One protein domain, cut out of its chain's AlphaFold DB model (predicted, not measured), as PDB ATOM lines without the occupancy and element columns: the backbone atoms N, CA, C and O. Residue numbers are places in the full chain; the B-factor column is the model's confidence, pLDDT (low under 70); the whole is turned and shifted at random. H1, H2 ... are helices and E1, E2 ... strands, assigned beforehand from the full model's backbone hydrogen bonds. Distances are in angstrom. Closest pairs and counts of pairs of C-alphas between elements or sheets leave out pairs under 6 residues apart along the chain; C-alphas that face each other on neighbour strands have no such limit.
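AT A GLANCE: This is residues 40 to 193 of the 398 residues of an uncharacterized protein of Solibacillus sp. R5-41 (UniProt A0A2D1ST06). A closed barrel of six antiparallel strands, E1 to E6, makes the core, with H2 packed slantwise on its outside and H3 farther round beside E5. A separate hairpin, E7 and E8, sits by the ends of E3 and E6 at Asn 70 and Met 101, and a long stretch with no named element, residues 108 to 134, leads to it from the barrel. The printed part has 154 residues, with eight named strands and four named helices in the order E1 E2 E3 H1 E4 E5 E6 E7 E8 H2 H3 H4; the class is mixed, helices and strands. Round the ring run E1 E2 E3 E6 E5 E4 and back to E1. The whole is compact and rounded, with a radius of gyration of the C-alphas of 14.6 A and spans of 38 by 34 by 29 A.

IN THESE COORDINATES: E1, residues 43 to 48, begins with C-alpha 43 at (-16.664, 34.751, -43.834) and is 16.0 A long. E2, residues 51 to 61, is 28.0 A long and bends by 64 degrees at residue 58. E3 is residues 64 to 70, 19.6 A, and H1 is residues 71 to 74. E4, residues 79 to 84, spans 16.6 A. E5, residues 86 to 96, is 28.1 A long and bends by 60 degrees at residue 93. E6, residues 101 to 107, is 20.0 A long. E7, residues 135 to 139, and E8, residues 145 to 149, are 13.2 A and 12.8 A long. H2, residues 150 to 162, begins with C-alpha 150 at (-8.594, 48.986, -39.848) and is 18.1 A long. H3, residues 167 to 177, is 15.1 A long. H4, residues 189 to 192, ends with C-alpha 192 at (-10.998, 12.608, -39.264).

HOW THE PARTS SIT: E1 E2 E3 and E4 E5 E6 are two meanders, each strand the antiparallel neighbour of the one before. In hairpin E1 and E2, N 44 and O 55 are 2.8 A apart; in hairpin E2 and E3, N 56 and O 68 are 2.9 A apart. E2 is staggered, pairing with E1 over residues 51 to 56 and with E3 over 56 to 61. E3 of the one meander and E6 of the other are antiparallel neighbours, with N 67 and O 104 at 2.9 A. Hairpin E5 and E6 has N 93 and O 103 at 2.8 A, and hairpin E4 and E5 has N 82 and O 88 at 2.8 A. E4 and E1 close the barrel, with N 47 and O 81 at 2.7 A. These pairs are within hydrogen-bond range, as are N 138 and O 146 of hairpin E7 and E8, at 2.8 A. H1 is on the barrel, outside it, at a height over the sheet of 4.5 A and over none of the strands. H2 is on the barrel, outside it, at a height of 7.6 A, and runs slantwise to the strands, at 43 degrees to E6 on the local plane. It lies over E6 but only just not over E3, on which 2 of its C-alphas fall. The closest C-alphas of H2 and E5 are those of Thr 160 and Gly 94, 5.1 A apart. H3 is on the barrel too; its closest C-alphas with E5 are Lys 173 and Ile 95, 7.2 A. H1 and H3 only just touch, with 3 pairs of C-alphas within 8 A; the closest are those of Ser 72 and Leu 177, 5.6 A. H4 is on the barrel, outside it and over E1, with Thr 190 and Thr 48 the closest C-alphas, 7.0 A. The closest C-alphas of E7 and E3 are those of Thr 138 and Asn 70, 6.2 A; E8 and E3 are apart. In H2 and H3 every O i to N i+4 pair is within hydrogen-bond range; H1 and H4 are too short for such a pair.

THE WHOLE: The C-alphas farthest apart are those of Thr 120 and Leu 192, 42.3 A. The printed part has no cut. The links E6 to E7, 27 residues, and H3 to H4, 11 residues, are long; within the first, residues 116 to 117 pair with 132 to 133, parallel, and 126 to 127 with 132 to 133, antiparallel. The mean pLDDT of the printed part is 90.8, and residues 179 to 193 are under 70.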
ATOM      1  N   TYR A  40     -17.324  32.172 -53.370       91.88
ATOM      2  CA  TYR A  40     -17.592  31.830 -51.969       91.88
ATOM      3  C   TYR A  40     -17.745  33.068 -51.075       91.88
ATOM      4  O   TYR A  40     -17.433  34.195 -51.473       91.88
ATOM      5  N   ASN A  41     -18.229  32.866 -49.848       94.38
ATOM      6  CA  ASN A  41     -18.412  33.944 -48.879       94.38
ATOM      7  C   ASN A  41     -17.073  34.471 -48.348       94.38
ATOM      8  O   ASN A  41     -16.057  33.782 -48.364       94.38
ATOM      9  N   SER A  42     -17.075  35.715 -47.866       95.19
ATOM     10  CA  SER A  42     -15.891  36.311 -47.238       95.19
ATOM     11  C   SER A  42     -15.648  35.762 -45.835       95.19
ATOM     12  O   SER A  42     -14.504  35.640 -45.402       95.19
ATOM     13  N   GLN A  43     -16.718  35.419 -45.121       96.69
ATOM     14  CA  GLN A  43     -16.664  34.751 -43.834       96.69
ATOM     15  C   GLN A  43     -16.504  33.248 -44.049       96.69
ATOM     16  O   GLN A  43     -17.313  32.661 -44.758       96.69
ATOM     17  N   VAL A  44     -15.495  32.653 -43.408       96.19
ATOM     18  CA  VAL A  44     -15.160  31.232 -43.544       96.19
ATOM     19  C   VAL A  44     -15.056  30.520 -42.204       96.19
ATOM     20  O   VAL A  44     -14.664  31.120 -41.196       96.19
ATOM     21  N   GLU A  45     -15.360  29.225 -42.181       96.50
ATOM     22  CA  GLU A  45     -15.086  28.372 -41.021       96.50
ATOM     23  C   GLU A  45     -13.651  27.835 -41.067       96.50
ATOM     24  O   GLU A  45     -13.209  27.236 -42.048       96.50
ATOM     25  N   ILE A  46     -12.913  28.016 -39.975       95.69
ATOM     26  CA  ILE A  46     -11.546  27.531 -39.803       95.69
ATOM     27  C   ILE A  46     -11.543  26.464 -38.715       95.69
ATOM     28  O   ILE A  46     -11.879  26.711 -37.557       95.69
ATOM     29  N   TYR A  47     -11.085  25.281 -39.080       92.50
ATOM     30  CA  TYR A  47     -10.928  24.133 -38.209       92.50
ATOM     31  C   TYR A  47      -9.475  24.032 -37.748       92.50
ATOM     32  O   TYR A  47      -8.537  23.952 -38.551       92.50
ATOM     33  N   THR A  48      -9.296  24.023 -36.432       91.00
ATOM     34  CA  THR A  48      -7.996  23.988 -35.759       91.00
ATOM     35  C   THR A  48      -7.972  22.868 -34.715       91.00
ATOM     36  O   THR A  48      -8.973  22.190 -34.459       91.00
ATOM     37  N   LEU A  49      -6.820  22.667 -34.069       84.19
ATOM     38  CA  LEU A  49      -6.722  21.762 -32.916       84.19
ATOM     39  C   LEU A  49      -7.593  22.213 -31.730       84.19
ATOM     40  O   LEU A  49      -7.975  21.390 -30.902       84.19
ATOM     41  N   ASN A  50      -7.933  23.500 -31.674       82.50
ATOM     42  CA  ASN A  50      -8.694  24.110 -30.588       82.50
ATOM     43  C   ASN A  50     -10.208  24.072 -30.821       82.50
ATOM     44  O   ASN A  50     -10.974  24.369 -29.911       82.50
ATOM     45  N   GLY A  51     -10.652  23.689 -32.019       87.25
ATOM     46  CA  GLY A  51     -12.060  23.652 -32.391       87.25
ATOM     47  C   GLY A  51     -12.313  24.358 -33.714       87.25
ATOM     48  O   GLY A  51     -11.462  24.357 -34.603       87.25
ATOM     49  N   VAL A  52     -13.507  24.926 -33.845       91.19
ATOM     50  CA  VAL A  52     -13.926  25.687 -35.025       91.19
ATOM     51  C   VAL A  52     -13.945  27.163 -34.659       91.19
ATOM     52  O   VAL A  52     -14.472  27.539 -33.615       91.19
ATOM     53  N   THR A  53     -13.356  27.996 -35.507       93.44
ATOM     54  CA  THR A  53     -13.374  29.454 -35.386       93.44
ATOM     55  C   THR A  53     -13.809  30.075 -36.702       93.44
ATOM     56  O   THR A  53     -13.727  29.456 -37.757       93.44
ATOM     57  N   THR A  54     -14.241  31.326 -36.653       95.94
ATOM     58  CA  THR A  54     -14.524  32.117 -37.848       95.94
ATOM     59  C   THR A  54     -13.258  32.820 -38.338       95.94
ATOM     60  O   THR A  54     -12.418  33.253 -37.539       95.94
ATOM     61  N   GLY A  55     -13.120  32.934 -39.654       97.56
ATOM     62  CA  GLY A  55     -12.160  33.803 -40.318       97.56
ATOM     63  C   GLY A  55     -12.827  34.672 -41.375       97.56
ATOM     64  O   GLY A  55     -13.949  34.402 -41.793       97.56
ATOM     65  N   PHE A  56     -12.119  35.706 -41.813       98.12
ATOM     66  CA  PHE A  56     -12.595  36.644 -42.824       98.12
ATOM     67  C   PHE A  56     -11.547  36.825 -43.919       98.12
ATOM     68  O   PHE A  56     -10.422  37.225 -43.629       98.12
ATOM     69  N   VAL A  57     -11.895  36.545 -45.173       97.94
ATOM     70  CA  VAL A  57     -11.049  36.829 -46.337       97.94
ATOM     71  C   VAL A  57     -10.959  38.344 -46.499       97.94
ATOM     72  O   VAL A  57     -11.946  38.987 -46.844       97.94
ATOM     73  N   ILE A  58      -9.786  38.919 -46.243       98.31
ATOM     74  CA  ILE A  58      -9.544  40.374 -46.288       98.31
ATOM     75  C   ILE A  58      -8.692  40.807 -47.486       98.31
ATOM     76  O   ILE A  58      -8.617  41.994 -47.789       98.31
ATOM     77  N   ALA A  59      -8.068  39.858 -48.191       98.19
ATOM     78  CA  ALA A  59      -7.415  40.114 -49.468       98.19
ATOM     79  C   ALA A  59      -7.360  38.862 -50.348       98.19
ATOM     80  O   ALA A  59      -7.303  37.726 -49.866       98.19
ATOM     81  N   GLU A  60      -7.324  39.099 -51.654       96.94
ATOM     82  CA  GLU A  60      -7.235  38.083 -52.693       96.94
ATOM     83  C   GLU A  60      -6.275  38.543 -53.799       96.94
ATOM     84  O   GLU A  60      -6.428  39.628 -54.357       96.94
ATOM     85  N   GLU A  61      -5.295  37.699 -54.121       95.69
ATOM     86  CA  GLU A  61      -4.335  37.907 -55.207       95.69
ATOM     87  C   GLU A  61      -4.209  36.625 -56.030       95.69
ATOM     88  O   GLU A  61      -3.548  35.664 -55.624       95.69
ATOM     89  N   GLU A  62      -4.851  36.593 -57.197       93.50
ATOM     90  CA  GLU A  62      -4.937  35.398 -58.041       93.50
ATOM     91  C   GLU A  62      -5.457  34.180 -57.245       93.50
ATOM     92  O   GLU A  62      -6.620  34.090 -56.859       93.50
ATOM     93  N   ARG A  63      -4.572  33.216 -56.970       95.50
ATOM     94  CA  ARG A  63      -4.878  31.999 -56.219       95.50
ATOM     95  C   ARG A  63      -4.595  32.120 -54.726       95.50
ATOM     96  O   ARG A  63      -4.786  31.142 -54.014       95.50
ATOM     97  N   SER A  64      -4.076  33.246 -54.257       97.12
ATOM     98  CA  SER A  64      -3.764  33.482 -52.850       97.12
ATOM     99  C   SER A  64      -4.927  34.188 -52.178       97.12
ATOM    100  O   SER A  64      -5.367  35.233 -52.644       97.12
ATOM    101  N   LYS A  65      -5.400  33.629 -51.069       97.50
ATOM    102  CA  LYS A  65      -6.391  34.250 -50.193       97.50
ATOM    103  C   LYS A  65      -5.750  34.501 -48.834       97.50
ATOM    104  O   LYS A  65      -5.024  33.637 -48.328       97.50
ATOM    105  N   TRP A  66      -6.026  35.664 -48.262       98.38
ATOM    106  CA  TRP A  66      -5.503  36.100 -46.970       98.38
ATOM    107  C   TRP A  66      -6.661  36.270 -45.998       98.38
ATOM    108  O   TRP A  66      -7.566  37.071 -46.232       98.38
ATOM    109  N   ILE A  67      -6.646  35.476 -44.933       98.56
ATOM    110  CA  ILE A  67      -7.766  35.337 -44.008       98.56
ATOM    111  C   ILE A  67      -7.353  35.864 -42.636       98.56
ATOM    112  O   ILE A  67      -6.376  35.388 -42.060       98.56
ATOM    113  N   LEU A  68      -8.113  36.819 -42.111       98.62
ATOM    114  CA  LEU A  68      -7.987  37.342 -40.756       98.62
ATOM    115  C   LEU A  68      -8.747  36.454 -39.769       98.62
ATOM    116  O   LEU A  68      -9.897  36.089 -40.013       98.62
ATOM    117  N   THR A  69      -8.125  36.125 -38.640       97.69
ATOM    118  CA  THR A  69      -8.768  35.403 -37.534       97.69
ATOM    119  C   THR A  69      -8.104  35.733 -36.191       97.69
ATOM    120  O   THR A  69      -7.122  36.477 -36.135       97.69
ATOM    121  N   ASN A  70      -8.612  35.156 -35.103       95.94
ATOM    122  CA  ASN A  70      -8.021  35.273 -33.771       95.94
ATOM    123  C   ASN A  70      -6.743  34.426 -33.666       95.94
ATOM    124  O   ASN A  70      -6.766  33.222 -33.933       95.94
ATOM    125  N   ALA A  71      -5.637  35.019 -33.212       95.94
ATOM    126  CA  ALA A  71      -4.341  34.339 -33.133       95.94
ATOM    127  C   ALA A  71      -4.343  33.162 -32.150       95.94
ATOM    128  O   ALA A  71      -3.851  32.079 -32.454       95.94
ATOM    129  N   SER A  72      -4.939  33.360 -30.980       92.81
ATOM    130  CA  SER A  72      -5.149  32.343 -29.942       92.81
ATOM    131  C   SER A  72      -5.791  31.060 -30.484       92.81
ATOM    132  O   SER A  72      -5.316  29.965 -30.170       92.81
ATOM    133  N   ASN A  73      -6.774  31.171 -31.383       92.25
ATOM    134  CA  ASN A  73      -7.477  30.022 -31.969       92.25
ATOM    135  C   ASN A  73      -6.596  29.171 -32.899       92.25
ATOM    136  O   ASN A  73      -6.887  27.990 -33.103       92.25
ATOM    137  N   VAL A  74      -5.507  29.743 -33.421       94.00
ATOM    138  CA  VAL A  74      -4.550  29.084 -34.330       94.00
ATOM    139  C   VAL A  74      -3.149  28.922 -33.724       94.00
ATOM    140  O   VAL A  74      -2.244  28.394 -34.361       94.00
ATOM    141  N   SER A  75      -2.951  29.329 -32.470       92.44
ATOM    142  CA  SER A  75      -1.637  29.349 -31.809       92.44
ATOM    143  C   SER A  75      -1.019  27.957 -31.606       92.44
ATOM    144  O   SER A  75       0.202  27.798 -31.591       92.44
ATOM    145  N   ASN A  76      -1.847  26.916 -31.500       88.75
ATOM    146  CA  ASN A  76      -1.387  25.553 -31.228       88.75
ATOM    147  C   ASN A  76      -0.847  24.825 -32.459       88.75
ATOM    148  O   ASN A  76      -0.159  23.812 -32.307       88.75
ATOM    149  N   HIS A  77      -1.129  25.317 -33.667       91.88
ATOM    150  CA  HIS A  77      -0.679  24.673 -34.891       91.88
ATOM    151  C   HIS A  77      -0.564  25.675 -36.049       91.88
ATOM    152  O   HIS A  77      -1.520  26.393 -36.320       91.88
ATOM    153  N   PRO A  78       0.560  25.708 -36.787       94.50
ATOM    154  CA  PRO A  78       0.743  26.671 -37.873       94.50
ATOM    155  C   PRO A  78      -0.109  26.368 -39.108       94.50
ATOM    156  O   PRO A  78      -0.257  27.233 -39.959       94.50
ATOM    157  N   ASN A  79      -0.666  25.163 -39.215       94.56
ATOM    158  CA  ASN A  79      -1.579  24.792 -40.293       94.56
ATOM    159  C   ASN A  79      -3.011  24.698 -39.776       94.56
ATOM    160  O   ASN A  79      -3.216  24.247 -38.648       94.56
ATOM    161  N   VAL A  80      -3.971  25.026 -40.633       94.94
ATOM    162  CA  VAL A  80      -5.412  24.947 -40.371       94.94
ATOM    163  C   VAL A  80      -6.148  24.341 -41.565       94.94
ATOM    164  O   VAL A  80      -5.614  24.288 -42.678       94.94
ATOM    165  N   LEU A  81      -7.384  23.897 -41.341       93.81
ATOM    166  CA  LEU A  81      -8.316  23.560 -42.415       93.81
ATOM    167  C   LEU A  81      -9.378  24.649 -42.530       93.81
ATOM    168  O   LEU A  81      -9.839  25.165 -41.521       93.81
ATOM    169  N   ILE A  82      -9.761  24.994 -43.750       93.75
ATOM    170  CA  ILE A  82     -10.768  26.015 -44.051       93.75
ATOM    171  C   ILE A  82     -11.917  25.316 -44.776       93.75
ATOM    172  O   ILE A  82     -11.661  24.578 -45.727       93.75
ATOM    173  N   HIS A  83     -13.152  25.511 -44.321       90.19
ATOM    174  CA  HIS A  83     -14.339  24.894 -44.904       90.19
ATOM    175  C   HIS A  83     -15.229  25.945 -45.561       90.19
ATOM    176  O   HIS A  83     -15.739  26.821 -44.878       90.19
ATOM    177  N   GLU A  84     -15.420  25.810 -46.872       75.31
ATOM    178  CA  GLU A  84     -16.374  26.572 -47.689       75.31
ATOM    179  C   GLU A  84     -16.818  25.649 -48.831       75.31
ATOM    180  O   GLU A  84     -16.236  25.666 -49.914       75.31
ATOM    181  N   GLU A  85     -17.725  24.709 -48.538       81.25
ATOM    182  CA  GLU A  85     -18.125  23.553 -49.377       81.25
ATOM    183  C   GLU A  85     -17.024  22.503 -49.633       81.25
ATOM    184  O   GLU A  85     -17.303  21.304 -49.728       81.25
ATOM    185  N   LEU A  86     -15.758  22.923 -49.674       82.25
ATOM    186  CA  LEU A  86     -14.567  22.081 -49.753       82.25
ATOM    187  C   LEU A  86     -13.650  22.323 -48.550       82.25
ATOM    188  O   LEU A  86     -13.587  23.421 -48.006       82.25
ATOM    189  N   MET A  87     -12.908  21.285 -48.157       86.31
ATOM    190  CA  MET A  87     -11.878  21.376 -47.116       86.31
ATOM    191  C   MET A  87     -10.543  21.789 -47.740       86.31
ATOM    192  O   MET A  87      -9.879  20.995 -48.415       86.31
ATOM    193  N   LEU A  88     -10.150  23.034 -47.502       91.88
ATOM    194  CA  LEU A  88      -8.937  23.660 -48.015       91.88
ATOM    195  C   LEU A  88      -7.876  23.770 -46.917       91.88
ATOM    196  O   LEU A  88      -8.179  23.760 -45.729       91.88
ATOM    197  N   PHE A  89      -6.614  23.859 -47.321       92.94
ATOM    198  CA  PHE A  89      -5.482  23.967 -46.405       92.94
ATOM    199  C   PHE A  89      -5.012  25.418 -46.297       92.94
ATOM    200  O   PHE A  89      -4.804  26.070 -47.325       92.94
ATOM    201  N   GLY A  90      -4.792  25.889 -45.069       96.56
ATOM    202  CA  GLY A  90      -4.208  27.199 -44.785       96.56
ATOM    203  C   GLY A  90      -2.984  27.110 -43.870       96.56
ATOM    204  O   GLY A  90      -2.884  26.202 -43.045       96.56
ATOM    205  N   GLU A  91      -2.069  28.071 -43.996       97.50
ATOM    206  CA  GLU A  91      -0.912  28.250 -43.108       97.50
ATOM    207  C   GLU A  91      -0.942  29.636 -42.451       97.50
ATOM    208  O   GLU A  91      -1.156  30.645 -43.117       97.50
ATOM    209  N   VAL A  92      -0.671  29.704 -41.149       98.19
ATOM    210  CA  VAL A  92      -0.508  30.953 -40.397       98.19
ATOM    211  C   VAL A  92       0.799  31.637 -40.809       98.19
ATOM    212  O   VAL A  92       1.898  31.146 -40.520       98.19
ATOM    213  N   GLN A  93       0.676  32.795 -41.457       98.44
ATOM    214  CA  GLN A  93       1.792  33.577 -41.997       98.44
ATOM    215  C   GLN A  93       1.981  34.943 -41.329       98.44
ATOM    216  O   GLN A  93       3.052  35.529 -41.468       98.44
ATOM    217  N   GLY A  94       1.004  35.427 -40.563       98.31
ATOM    218  CA  GLY A  94       1.107  36.667 -39.792       98.31
ATOM    219  C   GLY A  94       0.528  36.494 -38.398       98.31
ATOM    220  O   GLY A  94      -0.468  35.792 -38.242       98.31
ATOM    221  N   ILE A  95       1.151  37.108 -37.387       98.31
ATOM    222  CA  ILE A  95       0.646  37.130 -36.006       98.31
ATOM    223  C   ILE A  95       0.944  38.487 -35.369       98.31
ATOM    224  O   ILE A  95       2.111  38.891 -35.288       98.31
ATOM    225  N   ASP A  96      -0.099  39.111 -34.833       97.62
ATOM    226  CA  ASP A  96      -0.042  40.225 -33.895       97.62
ATOM    227  C   ASP A  96      -0.548  39.758 -32.523       97.62
ATOM    228  O   ASP A  96      -1.730  39.464 -32.330       97.62
ATOM    229  N   VAL A  97       0.374  39.677 -31.563       95.56
ATOM    230  CA  VAL A  97       0.080  39.239 -30.193       95.56
ATOM    231  C   VAL A  97      -0.681  40.313 -29.417       95.56
ATOM    232  O   VAL A  97      -1.543  39.972 -28.614       95.56
ATOM    233  N   GLN A  98      -0.406  41.596 -29.672       94.38
ATOM    234  CA  GLN A  98      -1.012  42.709 -28.939       94.38
ATOM    235  C   GLN A  98      -2.519  42.782 -29.187       94.38
ATOM    236  O   GLN A  98      -3.275  43.050 -28.260       94.38
ATOM    237  N   HIS A  99      -2.946  42.511 -30.420       96.38
ATOM    238  CA  HIS A  99      -4.355  42.543 -30.808       96.38
ATOM    239  C   HIS A  99      -4.980  41.147 -30.960       96.38
ATOM    240  O   HIS A  99      -6.127  41.031 -31.390       96.38
ATOM    241  N   ASN A 100      -4.240  40.083 -30.618       95.88
ATOM    242  CA  ASN A 100      -4.651  38.684 -30.770       95.88
ATOM    243  C   ASN A 100      -5.159  38.363 -32.194       95.88
ATOM    244  O   ASN A 100      -6.177  37.696 -32.371       95.88
ATOM    245  N   MET A 101      -4.442  38.826 -33.221       97.50
ATOM    246  CA  MET A 101      -4.795  38.621 -34.632       97.50
ATOM    247  C   MET A 101      -3.802  37.718 -35.351       97.50
ATOM    248  O   MET A 101      -2.593  37.794 -35.125       97.50
ATOM    249  N   ALA A 102      -4.301  36.898 -36.267       98.31
ATOM    250  CA  ALA A 102      -3.479  36.119 -37.175       98.31
ATOM    251  C   ALA A 102      -3.962  36.245 -38.617       98.31
ATOM    252  O   ALA A 102      -5.159  36.367 -38.881       98.31
ATOM    253  N   ILE A 103      -3.005  36.168 -39.539       98.69
ATOM    254  CA  ILE A 103      -3.240  36.089 -40.976       98.69
ATOM    255  C   ILE A 103      -2.910  34.675 -41.438       98.69
ATOM    256  O   ILE A 103      -1.782  34.197 -41.272       98.69
ATOM    257  N   ILE A 104      -3.896  34.015 -42.033       98.62
ATOM    258  CA  ILE A 104      -3.753  32.718 -42.685       98.62
ATOM    259  C   ILE A 104      -3.644  32.938 -44.189       98.62
ATOM    260  O   ILE A 104      -4.454  33.643 -44.789       98.62
ATOM    261  N   HIS A 105      -2.665  32.288 -44.804       98.38
ATOM    262  CA  HIS A 105      -2.538  32.186 -46.249       98.38
ATOM    263  C   HIS A 105      -3.127  30.867 -46.732       98.38
ATOM    264  O   HIS A 105      -2.781  29.795 -46.235       98.38
ATOM    265  N   MET A 106      -3.988  30.946 -47.739       96.56
ATOM    266  CA  MET A 106      -4.564  29.795 -48.425       96.56
ATOM    267  C   MET A 106      -4.314  29.920 -49.926       96.56
ATOM    268  O   MET A 106      -4.458  30.999 -50.501       96.56
ATOM    269  N   ARG A 107      -3.988  28.802 -50.586       95.62
ATOM    270  CA  ARG A 107      -3.899  28.740 -52.052       95.62
ATOM    271  C   ARG A 107      -5.084  27.973 -52.631       95.62
ATOM    272  O   ARG A 107      -5.177  26.763 -52.440       95.62
ATOM    273  N   ASN A 108      -5.954  28.655 -53.369       92.19
ATOM    274  CA  ASN A 108      -7.132  28.078 -54.012       92.19
ATOM    275  C   ASN A 108      -7.444  28.804 -55.333       92.19
ATOM    276  O   ASN A 108      -7.231  30.004 -55.450       92.19
ATOM    277  N   SER A 109      -7.937  28.078 -56.337       89.25
ATOM    278  CA  SER A 109      -8.328  28.644 -57.635       89.25
ATOM    279  C   SER A 109      -9.743  29.211 -57.676       89.25
ATOM    280  O   SER A 109     -10.128  29.723 -58.719       89.25
ATOM    281  N   HIS A 110     -10.521  29.048 -56.611       90.88
ATOM    282  CA  HIS A 110     -11.860  29.614 -56.535       90.88
ATOM    283  C   HIS A 110     -11.825  31.055 -56.024       90.88
ATOM    284  O   HIS A 110     -10.913  31.421 -55.273       90.88
ATOM    285  N   ASP A 111     -12.832  31.827 -56.415       92.62
ATOM    286  CA  ASP A 111     -12.984  33.239 -56.067       92.62
ATOM    287  C   ASP A 111     -13.765  33.379 -54.756       92.62
ATOM    288  O   ASP A 111     -14.646  32.566 -54.460       92.62
ATOM    289  N   PHE A 112     -13.440  34.394 -53.958       94.19
ATOM    290  CA  PHE A 112     -14.109  34.675 -52.688       94.19
ATOM    291  C   PHE A 112     -14.578  36.126 -52.673       94.19
ATOM    292  O   PHE A 112     -13.937  37.018 -53.228       94.19
ATOM    293  N   ASN A 113     -15.686  36.391 -51.989       96.38
ATOM    294  CA  ASN A 113     -15.978  37.756 -51.580       96.38
ATOM    295  C   ASN A 113     -14.880  38.223 -50.614       96.38
ATOM    296  O   ASN A 113     -14.447  37.474 -49.739       96.38
ATOM    297  N   VAL A 114     -14.430  39.466 -50.766       97.38
ATOM    298  CA  VAL A 114     -13.373  40.044 -49.929       97.38
ATOM    299  C   VAL A 114     -13.984  41.094 -49.013       97.38
ATOM    300  O   VAL A 114     -14.668  42.005 -49.481       97.38
ATOM    301  N   MET A 115     -13.717  40.980 -47.712       97.88
ATOM    302  CA  MET A 115     -14.062  41.997 -46.726       97.88
ATOM    303  C   MET A 115     -13.319  43.296 -47.034       97.88
ATOM    304  O   MET A 115     -12.091  43.369 -46.974       97.88
ATOM    305  N   LYS A 116     -14.075  44.347 -47.332       97.88
ATOM    306  CA  LYS A 116     -13.563  45.691 -47.544       97.88
ATOM    307  C   LYS A 116     -13.353  46.382 -46.204       97.88
ATOM    308  O   LYS A 116     -14.296  46.588 -45.441       97.88
ATOM    309  N   LEU A 117     -12.120  46.805 -45.950       97.81
ATOM    310  CA  LEU A 117     -11.798  47.600 -44.773       97.81
ATOM    311  C   LEU A 117     -12.265  49.053 -44.973       97.81
ATOM    312  O   LEU A 117     -11.868  49.719 -45.935       97.81
ATOM    313  N   VAL A 118     -13.129  49.558 -44.089       97.94
ATOM    314  CA  VAL A 118     -13.792  50.869 -44.226       97.94
ATOM    315  C   VAL A 118     -13.612  51.753 -42.994       97.94
ATOM    316  O   VAL A 118     -13.496  51.270 -41.876       97.94
ATOM    317  N   ASP A 119     -13.623  53.074 -43.194       95.88
ATOM    318  CA  ASP A 119     -13.571  54.054 -42.094       95.88
ATOM    319  C   ASP A 119     -14.974  54.427 -41.583       95.88
ATOM    320  O   ASP A 119     -15.131  55.041 -40.525       95.88
ATOM    321  N   THR A 120     -16.012  54.073 -42.343       94.81
ATOM    322  CA  THR A 120     -17.406  54.331 -41.986       94.81
ATOM    323  C   THR A 120     -17.844  53.440 -40.824       94.81
ATOM    324  O   THR A 120     -17.487  52.261 -40.809       94.81
ATOM    325  N   PRO A 121     -18.645  53.956 -39.873       95.19
ATOM    326  CA  PRO A 121     -19.159  53.154 -38.770       95.19
ATOM    327  C   PRO A 121     -19.933  51.923 -39.250       95.19
ATOM    328  O   PRO A 121     -20.908  52.054 -39.988       95.19
ATOM    329  N   VAL A 122     -19.524  50.746 -38.775       95.38
ATOM    330  CA  VAL A 122     -20.227  49.473 -38.981       95.38
ATOM    331  C   VAL A 122     -20.719  48.976 -37.623       95.38
ATOM    332  O   VAL A 122     -19.957  48.928 -36.656       95.38
ATOM    333  N   VAL A 123     -22.001  48.618 -37.514       91.56
ATOM    334  CA  VAL A 123     -22.569  48.100 -36.258       91.56
ATOM    335  C   VAL A 123     -21.873  46.785 -35.901       91.56
ATOM    336  O   VAL A 123     -21.898  45.847 -36.685       91.56
ATOM    337  N   GLY A 124     -21.227  46.730 -34.733       91.62
ATOM    338  CA  GLY A 124     -20.426  45.570 -34.313       91.62
ATOM    339  C   GLY A 124     -19.073  45.426 -35.025       91.62
ATOM    340  O   GLY A 124     -18.387  44.432 -34.817       91.62
ATOM    341  N   GLY A 125     -18.685  46.397 -35.858       94.44
ATOM    342  CA  GLY A 125     -17.390  46.446 -36.542       94.44
ATOM    343  C   GLY A 125     -17.289  45.605 -37.812       94.44
ATOM    344  O   GLY A 125     -16.464  45.930 -38.660       94.44
ATOM    345  N   ILE A 126     -18.136  44.586 -37.986       96.19
ATOM    346  CA  ILE A 126     -18.125  43.674 -39.139       96.19
ATOM    347  C   ILE A 126     -19.555  43.485 -39.650       96.19
ATOM    348  O   ILE A 126     -20.451  43.150 -38.878       96.19
ATOM    349  N   ASN A 127     -19.758  43.648 -40.957       96.00
ATOM    350  CA  ASN A 127     -21.007  43.340 -41.643       96.00
ATOM    351  C   ASN A 127     -20.733  42.352 -42.785       96.00
ATOM    352  O   ASN A 127     -20.207  42.725 -43.832       96.00
ATOM    353  N   ALA A 128     -21.088  41.084 -42.565       92.19
ATOM    354  CA  ALA A 128     -20.899  40.017 -43.546       92.19
ATOM    355  C   ALA A 128     -21.801  40.170 -44.782       92.19
ATOM    356  O   ALA A 128     -21.397  39.770 -45.870       92.19
ATOM    357  N   ASP A 129     -22.971  40.808 -44.653       92.62
ATOM    358  CA  ASP A 129     -23.898  41.003 -45.773       92.62
ATOM    359  C   ASP A 129     -23.373  42.050 -46.765       92.62
ATOM    360  O   ASP A 129     -23.520  41.898 -47.979       92.62
ATOM    361  N   THR A 130     -22.741  43.119 -46.261       95.56
ATOM    362  CA  THR A 130     -22.123  44.158 -47.105       95.56
ATOM    363  C   THR A 130     -20.646  43.904 -47.400       95.56
ATOM    364  O   THR A 130     -20.062  44.625 -48.206       95.56
ATOM    365  N   ASN A 131     -20.054  42.862 -46.804       96.94
ATOM    366  CA  ASN A 131     -18.618  42.587 -46.821       96.94
ATOM    367  C   ASN A 131     -17.786  43.803 -46.380       96.94
ATOM    368  O   ASN A 131     -16.799  44.149 -47.024       96.94
ATOM    369  N   GLU A 132     -18.189  44.477 -45.306       97.88
ATOM    370  CA  GLU A 132     -17.486  45.651 -44.778       97.88
ATOM    371  C   GLU A 132     -16.996  45.403 -43.350       97.88
ATOM    372  O   GLU A 132     -17.719  44.870 -42.507       97.88
ATOM    373  N   MET A 133     -15.765  45.826 -43.063       98.12
ATOM    374  CA  MET A 133     -15.141  45.707 -41.747       98.12
ATOM    375  C   MET A 133     -14.467  47.026 -41.357       98.12
ATOM    376  O   MET A 133     -13.625  47.548 -42.081       98.12
ATOM    377  N   GLN A 134     -14.831  47.565 -40.198       97.56
ATOM    378  CA  GLN A 134     -14.233  48.767 -39.611       97.56
ATOM    379  C   GLN A 134     -13.144  48.418 -38.588       97.56
ATOM    380  O   GLN A 134     -12.093  49.056 -38.531       97.56
ATOM    381  N   TYR A 135     -13.409  47.407 -37.763       97.62
ATOM    382  CA  TYR A 135     -12.476  46.872 -36.780       97.62
ATOM    383  C   TYR A 135     -12.750  45.386 -36.570       97.62
ATOM    384  O   TYR A 135     -13.865  44.904 -36.777       97.62
ATOM    385  N   PHE A 136     -11.729  44.667 -36.124       97.31
ATOM    386  CA  PHE A 136     -11.821  43.264 -35.756       97.31
ATOM    387  C   PHE A 136     -11.790  43.147 -34.233       97.31
ATOM    388  O   PHE A 136     -10.902  43.700 -33.587       97.31
ATOM    389  N   THR A 137     -12.787  42.480 -33.648       95.19
ATOM    390  CA  THR A 137     -12.860  42.294 -32.191       95.19
ATOM    391  C   THR A 137     -12.336  40.918 -31.824       95.19
ATOM    392  O   THR A 137     -12.842  39.906 -32.307       95.19
ATOM    393  N   THR A 138     -11.352  40.892 -30.936       91.81
ATOM    394  CA  THR A 138     -10.748  39.687 -30.372       91.81
ATOM    395  C   THR A 138     -10.921  39.698 -28.854       91.81
ATOM    396  O   THR A 138     -11.468  40.644 -28.284       91.81
ATOM    397  N   VAL A 139     -10.491  38.633 -28.185       87.69
ATOM    398  CA  VAL A 139     -10.519  38.535 -26.720       87.69
ATOM    399  C   VAL A 139      -9.088  38.381 -26.225       87.69
ATOM    400  O   VAL A 139      -8.346  37.542 -26.733       87.69
ATOM    401  N   ALA A 140      -8.676  39.210 -25.276       83.19
ATOM    402  CA  ALA A 140      -7.386  39.125 -24.608       83.19
ATOM    403  C   ALA A 140      -7.265  37.848 -23.759       83.19
ATOM    404  O   ALA A 140      -8.240  37.142 -23.506       83.19
ATOM    405  N   ALA A 141      -6.061  37.569 -23.254       75.50
ATOM    406  CA  ALA A 141      -5.836  36.445 -22.343       75.50
ATOM    407  C   ALA A 141      -6.607  36.565 -21.012       75.50
ATOM    408  O   ALA A 141      -6.892  35.551 -20.381       75.50
ATOM    409  N   ASP A 142      -6.941  37.784 -20.583       80.56
ATOM    410  CA  ASP A 142      -7.730  38.060 -19.375       80.56
ATOM    411  C   ASP A 142      -9.252  38.055 -19.622       80.56
ATOM    412  O   ASP A 142     -10.024  38.234 -18.682       80.56
ATOM    413  N   GLY A 143      -9.689  37.802 -20.861       84.12
ATOM    414  CA  GLY A 143     -11.099  37.775 -21.242       84.12
ATOM    415  C   GLY A 143     -11.667  39.125 -21.691       84.12
ATOM    416  O   GLY A 143     -12.810  39.162 -22.147       84.12
ATOM    417  N   GLU A 144     -10.900  40.215 -21.616       87.69
ATOM    418  CA  GLU A 144     -11.366  41.528 -22.064       87.69
ATOM    419  C   GLU A 144     -11.357  41.637 -23.599       87.69
ATOM    420  O   GLU A 144     -10.452  41.124 -24.266       87.69
ATOM    421  N   PRO A 145     -12.350  42.305 -24.210       91.88
ATOM    422  CA  PRO A 145     -12.375  42.494 -25.651       91.88
ATOM    423  C   PRO A 145     -11.273  43.466 -26.092       91.88
ATOM    424  O   PRO A 145     -11.146  44.571 -25.561       91.88
ATOM    425  N   ILE A 146     -10.518  43.091 -27.123       93.88
ATOM    426  CA  ILE A 146      -9.561  43.970 -27.803       93.88
ATOM    427  C   ILE A 146     -10.110  44.289 -29.190       93.88
ATOM    428  O   ILE A 146     -10.558  43.403 -29.914       93.88
ATOM    429  N   GLN A 147     -10.060  45.559 -29.580       96.12
ATOM    430  CA  GLN A 147     -10.404  45.983 -30.934       96.12
ATOM    431  C   GLN A 147      -9.135  46.299 -31.716       96.12
ATOM    432  O   GLN A 147      -8.326  47.123 -31.295       96.12
ATOM    433  N   ALA A 148      -8.992  45.665 -32.875       97.00
ATOM    434  CA  ALA A 148      -8.000  46.016 -33.872       97.00
ATOM    435  C   ALA A 148      -8.653  46.912 -34.933       97.00
ATOM    436  O   ALA A 148      -9.495  46.428 -35.698       97.00
ATOM    437  N   PRO A 149      -8.326  48.211 -34.983       97.50
ATOM    438  CA  PRO A 149      -8.852  49.095 -36.011       97.50
ATOM    439  C   PRO A 149      -8.273  48.750 -37.390       97.50
ATOM    440  O   PRO A 149      -7.239  48.088 -37.509       97.50
ATOM    441  N   LYS A 150      -8.961  49.203 -38.442       97.44
ATOM    442  CA  LYS A 150      -8.594  48.986 -39.848       97.44
ATOM    443  C   LYS A 150      -7.109  49.195 -40.150       97.44
ATOM    444  O   LYS A 150      -6.517  48.357 -40.818       97.44
ATOM    445  N   ASP A 151      -6.513  50.287 -39.685       98.06
ATOM    446  CA  ASP A 151      -5.116  50.631 -39.966       98.06
ATOM    447  C   ASP A 151      -4.148  49.570 -39.429       98.06
ATOM    448  O   ASP A 151      -3.206  49.184 -40.117       98.06
ATOM    449  N   ILE A 152      -4.423  49.026 -38.243       98.25
ATOM    450  CA  ILE A 152      -3.636  47.936 -37.655       98.25
ATOM    451  C   ILE A 152      -3.804  46.639 -38.460       98.25
ATOM    452  O   ILE A 152      -2.823  45.934 -38.700       98.25
ATOM    453  N   ILE A 153      -5.022  46.340 -38.927       98.44
ATOM    454  CA  ILE A 153      -5.288  45.179 -39.795       98.44
ATOM    455  C   ILE A 153      -4.527  45.316 -41.122       98.44
ATOM    456  O   ILE A 153      -3.872  44.367 -41.554       98.44
ATOM    457  N   GLU A 154      -4.574  46.492 -41.755       98.44
ATOM    458  CA  GLU A 154      -3.880  46.782 -43.017       98.44
ATOM    459  C   GLU A 154      -2.359  46.674 -42.869       98.44
ATOM    460  O   GLU A 154      -1.699  46.099 -43.740       98.44
ATOM    461  N   ILE A 155      -1.800  47.180 -41.763       98.56
ATOM    462  CA  ILE A 155      -0.370  47.055 -41.452       98.56
ATOM    463  C   ILE A 155       0.015  45.579 -41.328       98.56
ATOM    464  O   ILE A 155       0.927  45.137 -42.027       98.56
ATOM    465  N   LEU A 156      -0.703  44.802 -40.507       98.50
ATOM    466  CA  LEU A 156      -0.407  43.381 -40.311       98.50
ATOM    467  C   LEU A 156      -0.512  42.590 -41.623       98.50
ATOM    468  O   LEU A 156       0.356  41.762 -41.915       98.50
ATOM    469  N   LEU A 157      -1.559  42.836 -42.416       98.50
ATOM    470  CA  LEU A 157      -1.751  42.184 -43.710       98.50
ATOM    471  C   LEU A 157      -0.582  42.495 -44.650       98.50
ATOM    472  O   LEU A 157       0.029  41.573 -45.187       98.50
ATOM    473  N   LYS A 158      -0.236  43.777 -44.806       98.44
ATOM    474  CA  LYS A 158       0.851  44.206 -45.688       98.44
ATOM    475  C   LYS A 158       2.191  43.609 -45.270       98.44
ATOM    476  O   LYS A 158       2.889  43.040 -46.104       98.44
ATOM    477  N   GLU A 159       2.535  43.687 -43.985       98.25
ATOM    478  CA  GLU A 159       3.768  43.092 -43.458       98.25
ATOM    479  C   GLU A 159       3.823  41.581 -43.706       98.25
ATOM    480  O   GLU A 159       4.872  41.051 -44.073       98.25
ATOM    481  N   THR A 160       2.685  40.896 -43.561       98.12
ATOM    482  CA  THR A 160       2.576  39.454 -43.806       98.12
ATOM    483  C   THR A 160       2.770  39.105 -45.280       98.12
ATOM    484  O   THR A 160       3.493  38.159 -45.588       98.12
ATOM    485  N   MET A 161       2.154  39.864 -46.188       97.75
ATOM    486  CA  MET A 161       2.271  39.656 -47.635       97.75
ATOM    487  C   MET A 161       3.695  39.929 -48.132       97.75
ATOM    488  O   MET A 161       4.240  39.144 -48.908       97.75
ATOM    489  N   ASP A 162       4.323  41.000 -47.638       98.00
ATOM    490  CA  ASP A 162       5.696  41.367 -47.992       98.00
ATOM    491  C   ASP A 162       6.715  40.374 -47.409       98.00
ATOM    492  O   ASP A 162       7.733  40.049 -48.034       98.00
ATOM    493  N   LYS A 163       6.473  39.900 -46.181       97.88
ATOM    494  CA  LYS A 163       7.403  39.044 -45.449       97.88
ATOM    495  C   LYS A 163       6.667  38.112 -44.478       97.88
ATOM    496  O   LYS A 163       6.598  38.404 -43.282       97.88
ATOM    497  N   PRO A 164       6.237  36.929 -44.954       97.62
ATOM    498  CA  PRO A 164       5.632  35.918 -44.100       97.62
ATOM    499  C   PRO A 164       6.509  35.590 -42.888       97.62
ATOM    500  O   PRO A 164       7.741  35.479 -42.989       97.62
ATOM    501  N   ILE A 165       5.868  35.417 -41.733       97.56
ATOM    502  CA  ILE A 165       6.545  35.139 -40.471       97.56
ATOM    503  C   ILE A 165       7.360  33.845 -40.566       97.56
ATOM    504  O   ILE A 165       6.913  32.813 -41.073       97.56
ATOM    505  N   LYS A 166       8.588  33.871 -40.044       97.44
ATOM    506  CA  LYS A 166       9.412  32.661 -39.948       97.44
ATOM    507  C   LYS A 166       8.932  31.794 -38.793       97.44
ATOM    508  O   LYS A 166       8.521  32.303 -37.752       97.44
ATOM    509  N   TRP A 167       9.103  30.482 -38.927       95.62
ATOM    510  CA  TRP A 167       8.673  29.527 -37.906       95.62
ATOM    511  C   TRP A 167       9.241  29.823 -36.505       95.62
ATOM    512  O   TRP A 167       8.533  29.631 -35.526       95.62
ATOM    513  N   GLN A 168      10.480  30.329 -36.376       96.06
ATOM    514  CA  GLN A 168      11.059  30.661 -35.063       96.06
ATOM    515  C   GLN A 168      10.305  31.796 -34.370       96.06
ATOM    516  O   GLN A 168      10.125  31.787 -33.153       96.06
ATOM    517  N   GLU A 169       9.912  32.810 -35.140       96.94
ATOM    518  CA  GLU A 169       9.169  33.953 -34.621       96.94
ATOM    519  C   GLU A 169       7.729  33.544 -34.311       96.94
ATOM    520  O   GLU A 169       7.227  33.858 -33.234       96.94
ATOM    521  N   ARG A 170       7.109  32.752 -35.195       96.50
ATOM    522  CA  ARG A 170       5.782  32.166 -34.984       96.50
ATOM    523  C   ARG A 170       5.728  31.314 -33.717       96.50
ATOM    524  O   ARG A 170       4.847  31.523 -32.894       96.50
ATOM    525  N   PHE A 171       6.717  30.446 -33.502       93.44
ATOM    526  CA  PHE A 171       6.849  29.644 -32.283       93.44
ATOM    527  C   PHE A 171       6.888  30.518 -31.019       93.44
ATOM    528  O   PHE A 171       6.162  30.257 -30.063       93.44
ATOM    529  N   LYS A 172       7.688  31.595 -31.027       94.88
ATOM    530  CA  LYS A 172       7.776  32.535 -29.897       94.88
ATOM    531  C   LYS A 172       6.462  33.275 -29.648       94.88
ATOM    532  O   LYS A 172       6.046  33.373 -28.499       94.88
ATOM    533  N   LYS A 173       5.817  33.785 -30.701       95.31
ATOM    534  CA  LYS A 173       4.530  34.489 -30.595       95.31
ATOM    535  C   LYS A 173       3.418  33.553 -30.109       95.31
ATOM    536  O   LYS A 173       2.657  33.930 -29.229       95.31
ATOM    537  N   ASN A 174       3.381  32.310 -30.587       92.56
ATOM    538  CA  ASN A 174       2.427  31.304 -30.118       92.56
ATOM    539  C   ASN A 174       2.592  30.998 -28.625       92.56
ATOM    540  O   ASN A 174       1.598  30.940 -27.910       92.56
ATOM    541  N   ALA A 175       3.828  30.887 -28.130       90.69
ATOM    542  CA  ALA A 175       4.079  30.694 -26.701       90.69
ATOM    543  C   ALA A 175       3.563  31.863 -25.833       90.69
ATOM    544  O   ALA A 175       3.186  31.648 -24.686       90.69
ATOM    545  N   GLN A 176       3.513  33.089 -26.372       91.12
ATOM    546  CA  GLN A 176       2.935  34.253 -25.683       91.12
ATOM    547  C   GLN A 176       1.398  34.223 -25.655       91.12
ATOM    548  O   GLN A 176       0.798  34.796 -24.752       91.12
ATOM    549  N   LEU A 177       0.772  33.556 -26.628       88.31
ATOM    550  CA  LEU A 177      -0.685  33.445 -26.766       88.31
ATOM    551  C   LEU A 177      -1.286  32.279 -25.957       88.31
ATOM    552  O   LEU A 177      -2.483  32.281 -25.689       88.31
ATOM    553  N   GLN A 178      -0.481  31.286 -25.561       73.88
ATOM    554  CA  GLN A 178      -0.912  30.054 -24.874       73.88
ATOM    555  C   GLN A 178      -1.219  30.219 -23.366       73.88
ATOM    556  O   GLN A 178      -1.092  29.272 -22.596       73.88
ATOM    557  N   THR A 179      -1.621  31.406 -22.910       59.03
ATOM    558  CA  THR A 179      -1.887  31.679 -21.483       59.03
ATOM    559  C   THR A 179      -3.313  31.362 -21.027       59.03
ATOM    560  O   THR A 179      -3.556  31.319 -19.823       59.03
ATOM    561  N   ALA A 180      -4.244  31.097 -21.948       53.31
ATOM    562  CA  ALA A 180      -5.602  30.668 -21.626       53.31
ATOM    563  C   ALA A 180      -5.734  29.142 -21.770       53.31
ATOM    564  O   ALA A 180      -5.329  28.579 -22.788       53.31
ATOM    565  N   GLU A 181      -6.311  28.467 -20.771       51.25
ATOM    566  CA  GLU A 181      -6.743  27.069 -20.899       51.25
ATOM    567  C   GLU A 181      -7.814  26.986 -21.990       51.25
ATOM    568  O   GLU A 181      -8.985  27.288 -21.772       51.25
ATOM    569  N   ILE A 182      -7.411  26.601 -23.198       55.53
ATOM    570  CA  ILE A 182      -8.359  26.301 -24.262       55.53
ATOM    571  C   ILE A 182      -8.796  24.854 -24.047       55.53
ATOM    572  O   ILE A 182      -7.999  23.932 -24.234       55.53
ATOM    573  N   GLU A 183     -10.048  24.649 -23.630       53.81
ATOM    574  CA  GLU A 183     -10.650  23.317 -23.569       53.81
ATOM    575  C   GLU A 183     -10.591  22.685 -24.966       53.81
ATOM    576  O   GLU A 183     -11.389  22.990 -25.852       53.81
ATOM    577  N   SER A 184      -9.614  21.801 -25.183       54.66
ATOM    578  CA  SER A 184      -9.517  21.045 -26.428       54.66
ATOM    579  C   SER A 184     -10.817  20.267 -26.630       54.66
ATOM    580  O   SER A 184     -11.212  19.466 -25.773       54.66
ATOM    581  N   SER A 185     -11.509  20.508 -27.744       55.69
ATOM    582  CA  SER A 185     -12.752  19.797 -28.016       55.69
ATOM    583  C   SER A 185     -12.439  18.312 -28.234       55.69
ATOM    584  O   SER A 185     -11.604  17.937 -29.059       55.69
ATOM    585  N   LYS A 186     -13.109  17.430 -27.479       54.75
ATOM    586  CA  LYS A 186     -12.879  15.969 -27.530       54.75
ATOM    587  C   LYS A 186     -13.126  15.347 -28.916       54.75
ATOM    588  O   LYS A 186     -12.702  14.222 -29.152       54.75
ATOM    589  N   ASN A 187     -13.766  16.085 -29.827       55.25
ATOM    590  CA  ASN A 187     -14.154  15.650 -31.168       55.25
ATOM    591  C   ASN A 187     -13.639  16.618 -32.251       55.25
ATOM    592  O   ASN A 187     -14.420  17.094 -33.075       55.25
ATOM    593  N   SER A 188     -12.348  16.957 -32.251       61.16
ATOM    594  CA  SER A 188     -11.795  17.798 -33.320       61.16
ATOM    595  C   SER A 188     -11.904  17.079 -34.671       61.16
ATOM    596  O   SER A 188     -11.375  15.978 -34.835       61.16
ATOM    597  N   ILE A 189     -12.562  17.710 -35.658       66.38
ATOM    598  CA  ILE A 189     -12.686  17.202 -37.041       66.38
ATOM    599  C   ILE A 189     -11.317  16.871 -37.654       66.38
ATOM    600  O   ILE A 189     -11.218  16.081 -38.588       66.38
ATOM    601  N   THR A 190     -10.253  17.477 -37.120       60.59
ATOM    602  CA  THR A 190      -8.871  17.254 -37.539       60.59
ATOM    603  C   THR A 190      -8.436  15.796 -37.374       60.59
ATOM    604  O   THR A 190      -7.626  15.326 -38.167       60.59
ATOM    605  N   ASN A 191      -9.036  15.051 -36.435       61.12
ATOM    606  CA  ASN A 191      -8.795  13.615 -36.247       61.12
ATOM    607  C   ASN A 191      -9.389  12.748 -37.371       61.12
ATOM    608  O   ASN A 191      -9.002  11.592 -37.516       61.12
ATOM    609  N   LEU A 192     -10.344  13.286 -38.139       61.75
ATOM    610  CA  LEU A 192     -10.998  12.608 -39.264       61.75
ATOM    611  C   LEU A 192     -10.389  12.994 -40.616       61.75
ATOM    612  O   LEU A 192     -10.806  12.477 -41.649       61.75
ATOM    613  N   TYR A 193      -9.429  13.920 -40.635       66.75
ATOM    614  CA  TYR A 193      -8.752  14.295 -41.864       66.75
ATOM    615  C   TYR A 193      -7.622  13.297 -42.139       66.75
ATOM    616  O   TYR A 193      -6.618  13.282 -41.435       66.75
TER     617      TYR A 193